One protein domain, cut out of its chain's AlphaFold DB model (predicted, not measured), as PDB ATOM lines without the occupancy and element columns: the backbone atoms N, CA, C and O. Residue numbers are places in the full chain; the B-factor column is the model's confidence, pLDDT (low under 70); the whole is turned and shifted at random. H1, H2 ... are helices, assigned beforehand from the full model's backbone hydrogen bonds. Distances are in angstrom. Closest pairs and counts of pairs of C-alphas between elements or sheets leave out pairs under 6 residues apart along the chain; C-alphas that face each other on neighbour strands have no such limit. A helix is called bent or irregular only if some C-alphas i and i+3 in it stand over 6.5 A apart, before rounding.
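AT A GLANCE: This is residues 110 to 191 of the 197 residues of an uncharacterized protein of Penicillium chrysogenum (UniProt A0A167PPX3). Two long helices, H1 and H2, form a loose, lopsided V, and short H3 folds back from H2 toward H1 across its opening. Residues 111 to 117 and 119 to 126 stick out, lengthening one arm. The printed part has 82 residues with three named helices, H1, H2, H3 in chain order, and no named strand: all helix, loose, radius of gyration of the C-alphas 16.5 A, spans 59 by 30 by 16 A.

HOW THE PARTS SIT: H1, residues 114 to 141, is close to but not clearly touching H2, residues 152 to 179: closest C-alphas Leu 138 and Ala 165, 7.6 A; steep tilt, 48 degrees, opposite ways. H3, residues 184 to 190, touches H2 at residues 169 to 177 alone; closest C-alphas Ala 173 and Val 184, 5.4 A; steep tilt, 47 degrees, opposite ways. H3 is close to but not clearly touching H1, about perpendicular at 83 degrees; closest C-alphas Lys 131 and Leu 190, 6.6 A. Each O i to N i+4 pair is within hydrogen-bond range in H1 and H3, 20 of 24 in H2.

IN THESE COORDINATES: H1 runs 40.2 A from C-alpha 114 at (-54.709, 8.696, -32.507). H2, 40.9 A, is irregular: C-alphas 153 and 156 are 7.4 A apart. H3, 9.9 A, ends at C-alpha 190, (-43.420, 15.267, -10.719).

THE WHOLE: The farthest C-alphas, Trp 111 and Glu 153, are 58.9 A apart. The printed part has no cut; the H1 to H2 link is short, H2 to H3 tight. Residues 110 to 114, 143 to 149 and 178 have pLDDT under 70.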
ATOM      1  N   THR A 110     -58.962   8.206 -35.706       56.31
ATOM      2  CA  THR A 110     -58.383   6.876 -35.429       56.31
ATOM      3  C   THR A 110     -57.410   6.315 -36.463       56.31
ATOM      4  O   THR A 110     -56.699   5.351 -36.186       56.31
ATOM      5  N   TRP A 111     -57.354   6.922 -37.642       58.19
ATOM      6  CA  TRP A 111     -56.577   6.463 -38.782       58.19
ATOM      7  C   TRP A 111     -55.266   7.229 -39.017       58.19
ATOM      8  O   TRP A 111     -54.476   6.770 -39.839       58.19
ATOM      9  N   THR A 112     -55.017   8.357 -38.333       62.91
ATOM     10  CA  THR A 112     -53.854   9.217 -38.630       62.91
ATOM     11  C   THR A 112     -52.720   9.153 -37.616       62.91
ATOM     12  O   THR A 112     -51.597   9.204 -38.080       62.91
ATOM     13  N   ASP A 113     -52.980   9.041 -36.301       58.47
ATOM     14  CA  ASP A 113     -51.979   8.761 -35.229       58.47
ATOM     15  C   ASP A 113     -52.610   8.723 -33.808       58.47
ATOM     16  O   ASP A 113     -51.964   8.942 -32.775       58.47
ATOM     17  N   SER A 114     -53.913   8.449 -33.716       67.81
ATOM     18  CA  SER A 114     -54.709   8.696 -32.507       67.81
ATOM     19  C   SER A 114     -54.276   7.940 -31.256       67.81
ATOM     20  O   SER A 114     -54.383   8.479 -30.165       67.81
ATOM     21  N   ALA A 115     -53.821   6.691 -31.372       71.00
ATOM     22  CA  ALA A 115     -53.567   5.853 -30.203       71.00
ATOM     23  C   ALA A 115     -52.356   6.342 -29.395       71.00
ATOM     24  O   ALA A 115     -52.326   6.195 -28.176       71.00
ATOM     25  N   VAL A 116     -51.356   6.917 -30.070       77.06
ATOM     26  CA  VAL A 116     -50.180   7.501 -29.413       77.06
ATOM     27  C   VAL A 116     -50.567   8.803 -28.724       77.06
ATOM     28  O   VAL A 116     -50.236   8.995 -27.558       77.06
ATOM     29  N   MET A 117     -51.311   9.663 -29.420       73.56
ATOM     30  CA  MET A 117     -51.728  10.951 -28.871       73.56
ATOM     31  C   MET A 117     -52.760  10.813 -27.749       73.56
ATOM     32  O   MET A 117     -52.646  11.489 -26.737       73.56
ATOM     33  N   LEU A 118     -53.694   9.866 -27.863       74.56
ATOM     34  CA  LEU A 118     -54.645   9.528 -26.807       74.56
ATOM     35  C   LEU A 118     -53.933   9.023 -25.548       74.56
ATOM     36  O   LEU A 118     -54.276   9.439 -24.448       74.56
ATOM     37  N   ARG A 119     -52.933   8.140 -25.700       78.25
ATOM     38  CA  ARG A 119     -52.123   7.682 -24.560       78.25
ATOM     39  C   ARG A 119     -51.394   8.835 -23.887       78.25
ATOM     40  O   ARG A 119     -51.348   8.871 -22.666       78.25
ATOM     41  N   ARG A 120     -50.843   9.759 -24.674       80.06
ATOM     42  CA  ARG A 120     -50.167  10.944 -24.144       80.06
ATOM     43  C   ARG A 120     -51.126  11.840 -23.366       80.06
ATOM     44  O   ARG A 120     -50.810  12.198 -22.245       80.06
ATOM     45  N   GLU A 121     -52.299  12.130 -23.921       77.12
ATOM     46  CA  GLU A 121     -53.313  12.960 -23.261       77.12
ATOM     47  C   GLU A 121     -53.794  12.337 -21.941       77.12
ATOM     48  O   GLU A 121     -53.910  13.020 -20.928       77.12
ATOM     49  N   LEU A 122     -54.031  11.019 -21.931       80.94
ATOM     50  CA  LEU A 122     -54.398  10.287 -20.716       80.94
ATOM     51  C   LEU A 122     -53.283  10.348 -19.667       80.94
ATOM     52  O   LEU A 122     -53.560  10.622 -18.504       80.94
ATOM     53  N   GLN A 123     -52.031  10.154 -20.084       82.69
ATOM     54  CA  GLN A 123     -50.880  10.264 -19.195       82.69
ATOM     55  C   GLN A 123     -50.730  11.686 -18.633       82.69
ATOM     56  O   GLN A 123     -50.509  11.844 -17.437       82.69
ATOM     57  N   ASP A 124     -50.892  12.717 -19.464       80.50
ATOM     58  CA  ASP A 124     -50.822  14.116 -19.037       80.50
ATOM     59  C   ASP A 124     -51.947  14.451 -18.032       80.50
ATOM     60  O   ASP A 124     -51.715  15.178 -17.062       80.50
ATOM     61  N   SER A 125     -53.143  13.872 -18.205       79.06
ATOM     62  CA  SER A 125     -54.266  13.998 -17.263       79.06
ATOM     63  C   SER A 125     -53.980  13.315 -15.922       79.06
ATOM     64  O   SER A 125     -54.198  13.917 -14.871       79.06
ATOM     65  N   GLU A 126     -53.473  12.080 -15.937       83.00
ATOM     66  CA  GLU A 126     -53.067  11.368 -14.718       83.00
ATOM     67  C   GLU A 126     -51.965  12.139 -13.972       83.00
ATOM     68  O   GLU A 126     -52.036  12.336 -12.758       83.00
ATOM     69  N   ASP A 127     -50.966  12.647 -14.698       86.44
ATOM     70  CA  ASP A 127     -49.875  13.447 -14.136       86.44
ATOM     71  C   ASP A 127     -50.391  14.746 -13.517       86.44
ATOM     72  O   ASP A 127     -49.912  15.167 -12.459       86.44
ATOM     73  N   PHE A 128     -51.375  15.387 -14.152       82.44
ATOM     74  CA  PHE A 128     -52.026  16.577 -13.623       82.44
ATOM     75  C   PHE A 128     -52.739  16.287 -12.297       82.44
ATOM     76  O   PHE A 128     -52.521  17.012 -11.326       82.44
ATOM     77  N   GLU A 129     -53.529  15.215 -12.214       84.19
ATOM     78  CA  GLU A 129     -54.215  14.825 -10.975       84.19
ATOM     79  C   GLU A 129     -53.230  14.528  -9.838       84.19
ATOM     80  O   GLU A 129     -53.420  14.984  -8.704       84.19
ATOM     81  N   VAL A 130     -52.139  13.817 -10.139       86.81
ATOM     82  CA  VAL A 130     -51.080  13.526  -9.165       86.81
ATOM     83  C   VAL A 130     -50.402  14.816  -8.694       86.81
ATOM     84  O   VAL A 130     -50.219  14.996  -7.488       86.81
ATOM     85  N   LYS A 131     -50.098  15.753  -9.602       86.19
ATOM     86  CA  LYS A 131     -49.545  17.072  -9.243       86.19
ATOM     87  C   LYS A 131     -50.500  17.885  -8.380       86.19
ATOM     88  O   LYS A 131     -50.053  18.500  -7.417       86.19
ATOM     89  N   GLN A 132     -51.798  17.888  -8.686       84.19
ATOM     90  CA  GLN A 132     -52.791  18.600  -7.876       84.19
ATOM     91  C   GLN A 132     -52.880  18.009  -6.467       84.19
ATOM     92  O   GLN A 132     -52.810  18.752  -5.491       84.19
ATOM     93  N   ARG A 133     -52.955  16.678  -6.337       88.12
ATOM     94  CA  ARG A 133     -52.920  16.001  -5.030       88.12
ATOM     95  C   ARG A 133     -51.660  16.344  -4.241       88.12
ATOM     96  O   ARG A 133     -51.764  16.670  -3.061       88.12
ATOM     97  N   LEU A 134     -50.496  16.298  -4.891       88.25
ATOM     98  CA  LEU A 134     -49.220  16.671  -4.285       88.25
ATOM     99  C   LEU A 134     -49.241  18.130  -3.813       88.25
ATOM    100  O   LEU A 134     -48.869  18.408  -2.679       88.25
ATOM    101  N   MET A 135     -49.726  19.051  -4.643       84.38
ATOM    102  CA  MET A 135     -49.846  20.469  -4.304       84.38
ATOM    103  C   MET A 135     -50.756  20.687  -3.089       84.38
ATOM    104  O   MET A 135     -50.349  21.351  -2.141       84.38
ATOM    105  N   PHE A 136     -51.955  20.092  -3.066       84.88
ATOM    106  CA  PHE A 136     -52.860  20.182  -1.912       84.88
ATOM    107  C   PHE A 136     -52.244  19.602  -0.643       84.88
ATOM    108  O   PHE A 136     -52.391  20.179   0.433       84.88
ATOM    109  N   TRP A 137     -51.528  18.487  -0.765       88.62
ATOM    110  CA  TRP A 137     -50.829  17.884   0.357       88.62
ATOM    111  C   TRP A 137     -49.698  18.782   0.879       88.62
ATOM    112  O   TRP A 137     -49.601  18.981   2.089       88.62
ATOM    113  N   LEU A 138     -48.897  19.379  -0.008       84.50
ATOM    114  CA  LEU A 138     -47.846  20.330   0.361       84.50
ATOM    115  C   LEU A 138     -48.431  21.563   1.049       84.50
ATOM    116  O   LEU A 138     -47.957  21.914   2.118       84.50
ATOM    117  N   MET A 139     -49.499  22.158   0.509       78.38
ATOM    118  CA  MET A 139     -50.183  23.301   1.134       78.38
ATOM    119  C   MET A 139     -50.753  22.967   2.520       78.38
ATOM    120  O   MET A 139     -50.839  23.839   3.379       78.38
ATOM    121  N   ALA A 140     -51.165  21.716   2.749       80.00
ATOM    122  CA  ALA A 140     -51.700  21.281   4.037       80.00
ATOM    123  C   ALA A 140     -50.612  20.958   5.078       80.00
ATOM    124  O   ALA A 140     -50.867  21.081   6.273       80.00
ATOM    125  N   ASN A 141     -49.430  20.502   4.644       76.19
ATOM    126  CA  ASN A 141     -48.378  19.987   5.535       76.19
ATOM    127  C   ASN A 141     -47.181  20.930   5.683       76.19
ATOM    128  O   ASN A 141     -46.439  20.842   6.657       76.19
ATOM    129  N   ILE A 142     -46.982  21.819   4.718       72.38
ATOM    130  CA  ILE A 142     -45.996  22.887   4.744       72.38
ATOM    131  C   ILE A 142     -46.829  24.159   4.830       72.38
ATOM    132  O   ILE A 142     -47.703  24.370   3.996       72.38
ATOM    133  N   GLU A 143     -46.598  24.990   5.843       64.69
ATOM    134  CA  GLU A 143     -47.338  26.239   6.104       64.69
ATOM    135  C   GLU A 143     -47.114  27.325   5.021       64.69
ATOM    136  O   GLU A 143     -47.068  28.519   5.304       64.69
ATOM    137  N   THR A 144     -46.943  26.929   3.761       60.16
ATOM    138  CA  THR A 144     -47.008  27.782   2.580       60.16
ATOM    139  C   THR A 144     -48.412  28.366   2.474       60.16
ATOM    140  O   THR A 144     -49.367  27.704   2.067       60.16
ATOM    141  N   ASN A 145     -48.546  29.623   2.888       54.34
ATOM    142  CA  ASN A 145     -49.690  30.453   2.543       54.34
ATOM    143  C   ASN A 145     -49.694  30.722   1.028       54.34
ATOM    144  O   ASN A 145     -48.668  30.625   0.361       54.34
ATOM    145  N   ALA A 146     -50.864  31.063   0.480       50.97
ATOM    146  CA  ALA A 146     -51.096  31.234  -0.961       50.97
ATOM    147  C   ALA A 146     -50.231  32.318  -1.646       50.97
ATOM    148  O   ALA A 146     -50.318  32.484  -2.859       50.97
ATOM    149  N   ASP A 147     -49.424  33.055  -0.880       59.75
ATOM    150  CA  ASP A 147     -48.555  34.129  -1.360       59.75
ATOM    151  C   ASP A 147     -47.138  33.636  -1.741       59.75
ATOM    152  O   ASP A 147     -46.298  34.449  -2.125       59.75
ATOM    153  N   ASP A 148     -46.866  32.322  -1.652       60.06
ATOM    154  CA  ASP A 148     -45.652  31.638  -2.147       60.06
ATOM    155  C   ASP A 148     -44.304  32.196  -1.627       60.06
ATOM    156  O   ASP A 148     -43.241  31.917  -2.190       60.06
ATOM    157  N   TRP A 149     -44.305  32.978  -0.537       68.38
ATOM    158  CA  TRP A 149     -43.112  33.675  -0.042       68.38
ATOM    159  C   TRP A 149     -42.634  33.157   1.318       68.38
ATOM    160  O   TRP A 149     -43.371  33.165   2.302       68.38
ATOM    161  N   VAL A 150     -41.354  32.772   1.395       70.00
ATOM    162  CA  VAL A 150     -40.693  32.344   2.639       70.00
ATOM    163  C   VAL A 150     -39.739  33.445   3.115       70.00
ATOM    164  O   VAL A 150     -38.771  33.748   2.413       70.00
ATOM    165  N   PRO A 151     -39.946  34.034   4.309       78.81
ATOM    166  CA  PRO A 151     -38.988  34.964   4.900       78.81
ATOM    167  C   PRO A 151     -37.595  34.347   5.068       78.81
ATOM    168  O   PRO A 151     -37.464  33.193   5.470       78.81
ATOM    169  N   ASN A 152     -36.537  35.130   4.823       81.75
ATOM    170  CA  ASN A 152     -35.144  34.651   4.883       81.75
ATOM    171  C   ASN A 152     -34.783  33.973   6.216       81.75
ATOM    172  O   ASN A 152     -34.015  33.016   6.238       81.75
ATOM    173  N   GLU A 153     -35.338  34.453   7.325       83.88
ATOM    174  CA  GLU A 153     -35.132  33.889   8.667       83.88
ATOM    175  C   GLU A 153     -35.716  32.479   8.839       83.88
ATOM    176  O   GLU A 153     -35.232  31.702   9.659       83.88
ATOM    177  N   HIS A 154     -36.703  32.122   8.016       79.69
ATOM    178  CA  HIS A 154     -37.350  30.812   7.998       79.69
ATOM    179  C   HIS A 154     -36.872  29.925   6.841       79.69
ATOM    180  O   HIS A 154     -37.294  28.774   6.745       79.69
ATOM    181  N   TRP A 155     -35.960  30.416   5.993       81.31
ATOM    182  CA  TRP A 155     -35.476  29.701   4.810       81.31
ATOM    183  C   TRP A 155     -34.883  28.325   5.136       81.31
ATOM    184  O   TRP A 155     -35.179  27.345   4.456       81.31
ATOM    185  N   VAL A 156     -34.078  28.229   6.199       84.88
ATOM    186  CA  VAL A 156     -33.459  26.958   6.614       84.88
ATOM    187  C   VAL A 156     -34.529  25.942   7.017       84.88
ATOM    188  O   VAL A 156     -34.512  24.812   6.533       84.88
ATOM    189  N   SER A 157     -35.501  26.358   7.830       83.56
ATOM    190  CA  SER A 157     -36.607  25.502   8.267       83.56
ATOM    191  C   SER A 157     -37.505  25.080   7.102       83.56
ATOM    192  O   SER A 157     -37.914  23.923   7.026       83.56
ATOM    193  N   ALA A 158     -37.781  25.986   6.161       79.94
ATOM    194  CA  ALA A 158     -38.558  25.684   4.963       79.94
ATOM    195  C   ALA A 158     -37.837  24.682   4.048       79.94
ATOM    196  O   ALA A 158     -38.466  23.766   3.518       79.94
ATOM    197  N   LEU A 159     -36.513  24.802   3.903       83.56
ATOM    198  CA  LEU A 159     -35.701  23.849   3.148       83.56
ATOM    199  C   LEU A 159     -35.694  22.462   3.807       83.56
ATOM    200  O   LEU A 159     -35.786  21.446   3.117       83.56
ATOM    201  N   GLU A 160     -35.607  22.395   5.136       85.19
ATOM    202  CA  GLU A 160     -35.707  21.130   5.873       85.19
ATOM    203  C   GLU A 160     -37.089  20.486   5.723       85.19
ATOM    204  O   GLU A 160     -37.168  19.291   5.427       85.19
ATOM    205  N   ALA A 161     -38.163  21.272   5.840       84.12
ATOM    206  CA  ALA A 161     -39.531  20.811   5.617       84.12
ATOM    207  C   ALA A 161     -39.731  20.305   4.181       84.12
ATOM    208  O   ALA A 161     -40.284  19.226   3.981       84.12
ATOM    209  N   ASN A 162     -39.203  21.020   3.182       85.06
ATOM    210  CA  ASN A 162     -39.224  20.595   1.784       85.06
ATOM    211  C   ASN A 162     -38.504  19.253   1.577       85.06
ATOM    212  O   ASN A 162     -39.050  18.346   0.950       85.06
ATOM    213  N   ARG A 163     -37.303  19.093   2.148       87.19
ATOM    214  CA  ARG A 163     -36.529  17.843   2.066       87.19
ATOM    215  C   ARG A 163     -37.233  16.686   2.768       87.19
ATOM    216  O   ARG A 163     -37.206  15.566   2.263       87.19
ATOM    217  N   ALA A 164     -37.843  16.930   3.926       88.38
ATOM    218  CA  ALA A 164     -38.625  15.926   4.640       88.38
ATOM    219  C   ALA A 164     -39.858  15.504   3.828       88.38
ATOM    220  O   ALA A 164     -40.106  14.309   3.667       88.38
ATOM    221  N   ALA A 165     -40.564  16.474   3.248       88.81
ATOM    222  CA  ALA A 165     -41.727  16.235   2.409       88.81
ATOM    223  C   ALA A 165     -41.376  15.440   1.140       88.81
ATOM    224  O   ALA A 165     -42.079  14.491   0.802       88.81
ATOM    225  N   TYR A 166     -40.253  15.759   0.490       90.44
ATOM    226  CA  TYR A 166     -39.752  15.001  -0.660       90.44
ATOM    227  C   TYR A 166     -39.438  13.547  -0.296       90.44
ATOM    228  O   TYR A 166     -39.815  12.630  -1.020       90.44
ATOM    229  N   ARG A 167     -38.773  13.308   0.842       91.12
ATOM    230  CA  ARG A 167     -38.460  11.937   1.286       91.12
ATOM    231  C   ARG A 167     -39.723  11.116   1.494       91.12
ATOM    232  O   ARG A 167     -39.779   9.995   1.003       91.12
ATOM    233  N   LEU A 168     -40.714  11.690   2.173       91.25
ATOM    234  CA  LEU A 168     -41.992  11.030   2.415       91.25
ATOM    235  C   LEU A 168     -42.720  10.727   1.098       91.25
ATOM    236  O   LEU A 168     -43.187   9.614   0.903       91.25
ATOM    237  N   TRP A 169     -42.738  11.679   0.164       91.06
ATOM    238  CA  TRP A 169     -43.309  11.491  -1.171       91.06
ATOM    239  C   TRP A 169     -42.681  10.314  -1.932       91.06
ATOM    240  O   TRP A 169     -43.391   9.453  -2.453       91.06
ATOM    241  N   ILE A 170     -41.348  10.245  -1.957       92.44
ATOM    242  CA  ILE A 170     -40.609   9.164  -2.620       92.44
ATOM    243  C   ILE A 170     -40.803   7.820  -1.906       92.44
ATOM    244  O   ILE A 170     -40.857   6.782  -2.565       92.44
ATOM    245  N   GLU A 171     -40.906   7.816  -0.578       91.25
ATOM    246  CA  GLU A 171     -41.182   6.608   0.205       91.25
ATOM    247  C   GLU A 171     -42.582   6.063  -0.095       91.25
ATOM    248  O   GLU A 171     -42.706   4.892  -0.440       91.25
ATOM    249  N   THR A 172     -43.607   6.919  -0.106       89.12
ATOM    250  CA  THR A 172     -44.971   6.528  -0.489       89.12
ATOM    251  C   THR A 172     -45.037   5.994  -1.922       89.12
ATOM    252  O   THR A 172     -45.702   4.991  -2.168       89.12
ATOM    253  N   ALA A 173     -44.317   6.609  -2.868       90.38
ATOM    254  CA  ALA A 173     -44.223   6.102  -4.240       90.38
ATOM    255  C   ALA A 173     -43.534   4.725  -4.308       90.38
ATOM    256  O   ALA A 173     -43.941   3.846  -5.059       90.38
ATOM    257  N   ARG A 174     -42.502   4.495  -3.491       90.12
ATOM    258  CA  ARG A 174     -41.834   3.187  -3.414       90.12
ATOM    259  C   ARG A 174     -42.755   2.102  -2.858       90.12
ATOM    260  O   ARG A 174     -42.679   0.960  -3.303       90.12
ATOM    261  N   GLU A 175     -43.592   2.440  -1.885       87.50
ATOM    262  CA  GLU A 175     -44.565   1.512  -1.306       87.50
ATOM    263  C   GLU A 175     -45.681   1.160  -2.300       87.50
ATOM    264  O   GLU A 175     -46.065  -0.006  -2.391       87.50
ATOM    265  N   SER A 176     -46.146   2.128  -3.099       82.88
ATOM    266  CA  SER A 176     -47.212   1.921  -4.090       82.88
ATOM    267  C   SER A 176     -46.731   1.385  -5.447       82.88
ATOM    268  O   SER A 176     -47.545   0.967  -6.274       82.88
ATOM    269  N   GLU A 177     -45.417   1.319  -5.691       75.44
ATOM    270  CA  GLU A 177     -44.826   0.793  -6.933       75.44
ATOM    271  C   GLU A 177     -45.226  -0.671  -7.204       75.44
ATOM    272  O   GLU A 177     -45.424  -1.063  -8.355       75.44
ATOM    273  N   GLY A 178     -45.426  -1.470  -6.149       69.50
ATOM    274  CA  GLY A 178     -45.917  -2.850  -6.251       69.50
ATOM    275  C   GLY A 178     -47.397  -2.976  -6.637       69.50
ATOM    276  O   GLY A 178     -47.825  -4.046  -7.070       69.50
ATOM    277  N   GLU A 179     -48.164  -1.893  -6.507       73.31
ATOM    278  CA  GLU A 179     -49.606  -1.826  -6.780       73.31
ATOM    279  C   GLU A 179     -49.917  -1.182  -8.144       73.31
ATOM    280  O   GLU A 179     -51.057  -1.212  -8.602       73.31
ATOM    281  N   GLY A 180     -48.893  -0.665  -8.837       70.62
ATOM    282  CA  GLY A 180     -49.017  -0.082 -10.174       70.62
ATOM    283  C   GLY A 180     -49.530   1.362 -10.204       70.62
ATOM    284  O   GLY A 180     -49.943   1.815 -11.268       70.62
ATOM    285  N   GLU A 181     -49.508   2.084  -9.077       76.25
ATOM    286  CA  GLU A 181     -49.995   3.470  -8.999       76.25
ATOM    287  C   GLU A 181     -48.947   4.508  -9.441       76.25
ATOM    288  O   GLU A 181     -49.060   5.109 -10.510       76.25
ATOM    289  N   LEU A 182     -47.921   4.755  -8.616       84.31
ATOM    290  CA  LEU A 182     -46.918   5.797  -8.842       84.31
ATOM    291  C   LEU A 182     -45.522   5.278  -8.495       84.31
ATOM    292  O   LEU A 182     -45.164   5.199  -7.330       84.31
ATOM    293  N   GLY A 183     -44.710   4.980  -9.509       88.75
ATOM    294  CA  GLY A 183     -43.318   4.566  -9.306       88.75
ATOM    295  C   GLY A 183     -42.387   5.713  -8.896       88.75
ATOM    296  O   GLY A 183     -42.669   6.893  -9.131       88.75
ATOM    297  N   VAL A 184     -41.226   5.354  -8.342       89.94
ATOM    298  CA  VAL A 184     -40.232   6.306  -7.807       89.94
ATOM    299  C   VAL A 184     -39.702   7.269  -8.877       89.94
ATOM    300  O   VAL A 184     -39.555   8.460  -8.612       89.94
ATOM    301  N   GLU A 185     -39.442   6.780 -10.091       89.00
ATOM    302  CA  GLU A 185     -38.939   7.604 -11.202       89.00
ATOM    303  C   GLU A 185     -39.935   8.707 -11.581       89.00
ATOM    304  O   GLU A 185     -39.580   9.879 -11.702       89.00
ATOM    305  N   LYS A 186     -41.214   8.341 -11.708       88.25
ATOM    306  CA  LYS A 186     -42.289   9.281 -12.027       88.25
ATOM    307  C   LYS A 186     -42.509  10.268 -10.878       88.25
ATOM    308  O   LYS A 186     -42.666  11.460 -11.122       88.25
ATOM    309  N   ALA A 187     -42.459   9.800  -9.632       89.62
ATOM    310  CA  ALA A 187     -42.560  10.647  -8.447       89.62
ATOM    311  C   ALA A 187     -41.450  11.716  -8.379       89.62
ATOM    312  O   ALA A 187     -41.744  12.856  -8.017       89.62
ATOM    313  N   ASP A 188     -40.214  11.379  -8.772       90.38
ATOM    314  CA  ASP A 188     -39.097  12.334  -8.856       90.38
ATOM    315  C   ASP A 188     -39.334  13.406  -9.930       90.38
ATOM    316  O   ASP A 188     -39.145  14.594  -9.675       90.38
ATOM    317  N   ILE A 189     -39.821  13.005 -11.110       88.62
ATOM    318  CA  ILE A 189     -40.134  13.925 -12.218       88.62
ATOM    319  C   ILE A 189     -41.253  14.908 -11.842       88.62
ATOM    320  O   ILE A 189     -41.224  16.068 -12.258       88.62
ATOM    321  N   LEU A 190     -42.254  14.455 -11.084       88.94
ATOM    322  CA  LEU A 190     -43.420  15.267 -10.719       88.94
ATOM    323  C   LEU A 190     -43.149  16.251  -9.569       88.94
ATOM    324  O   LEU A 190     -43.977  17.135  -9.335       88.94
ATOM    325  N   TRP A 191     -42.023  16.126  -8.861       89.31
ATOM    326  CA  TRP A 191     -41.693  17.007  -7.746       89.31
ATOM    327  C   TRP A 191     -41.373  18.438  -8.234       89.31
ATOM    328  O   TRP A 191     -40.480  18.622  -9.063       89.31
TER     329      TRP A 191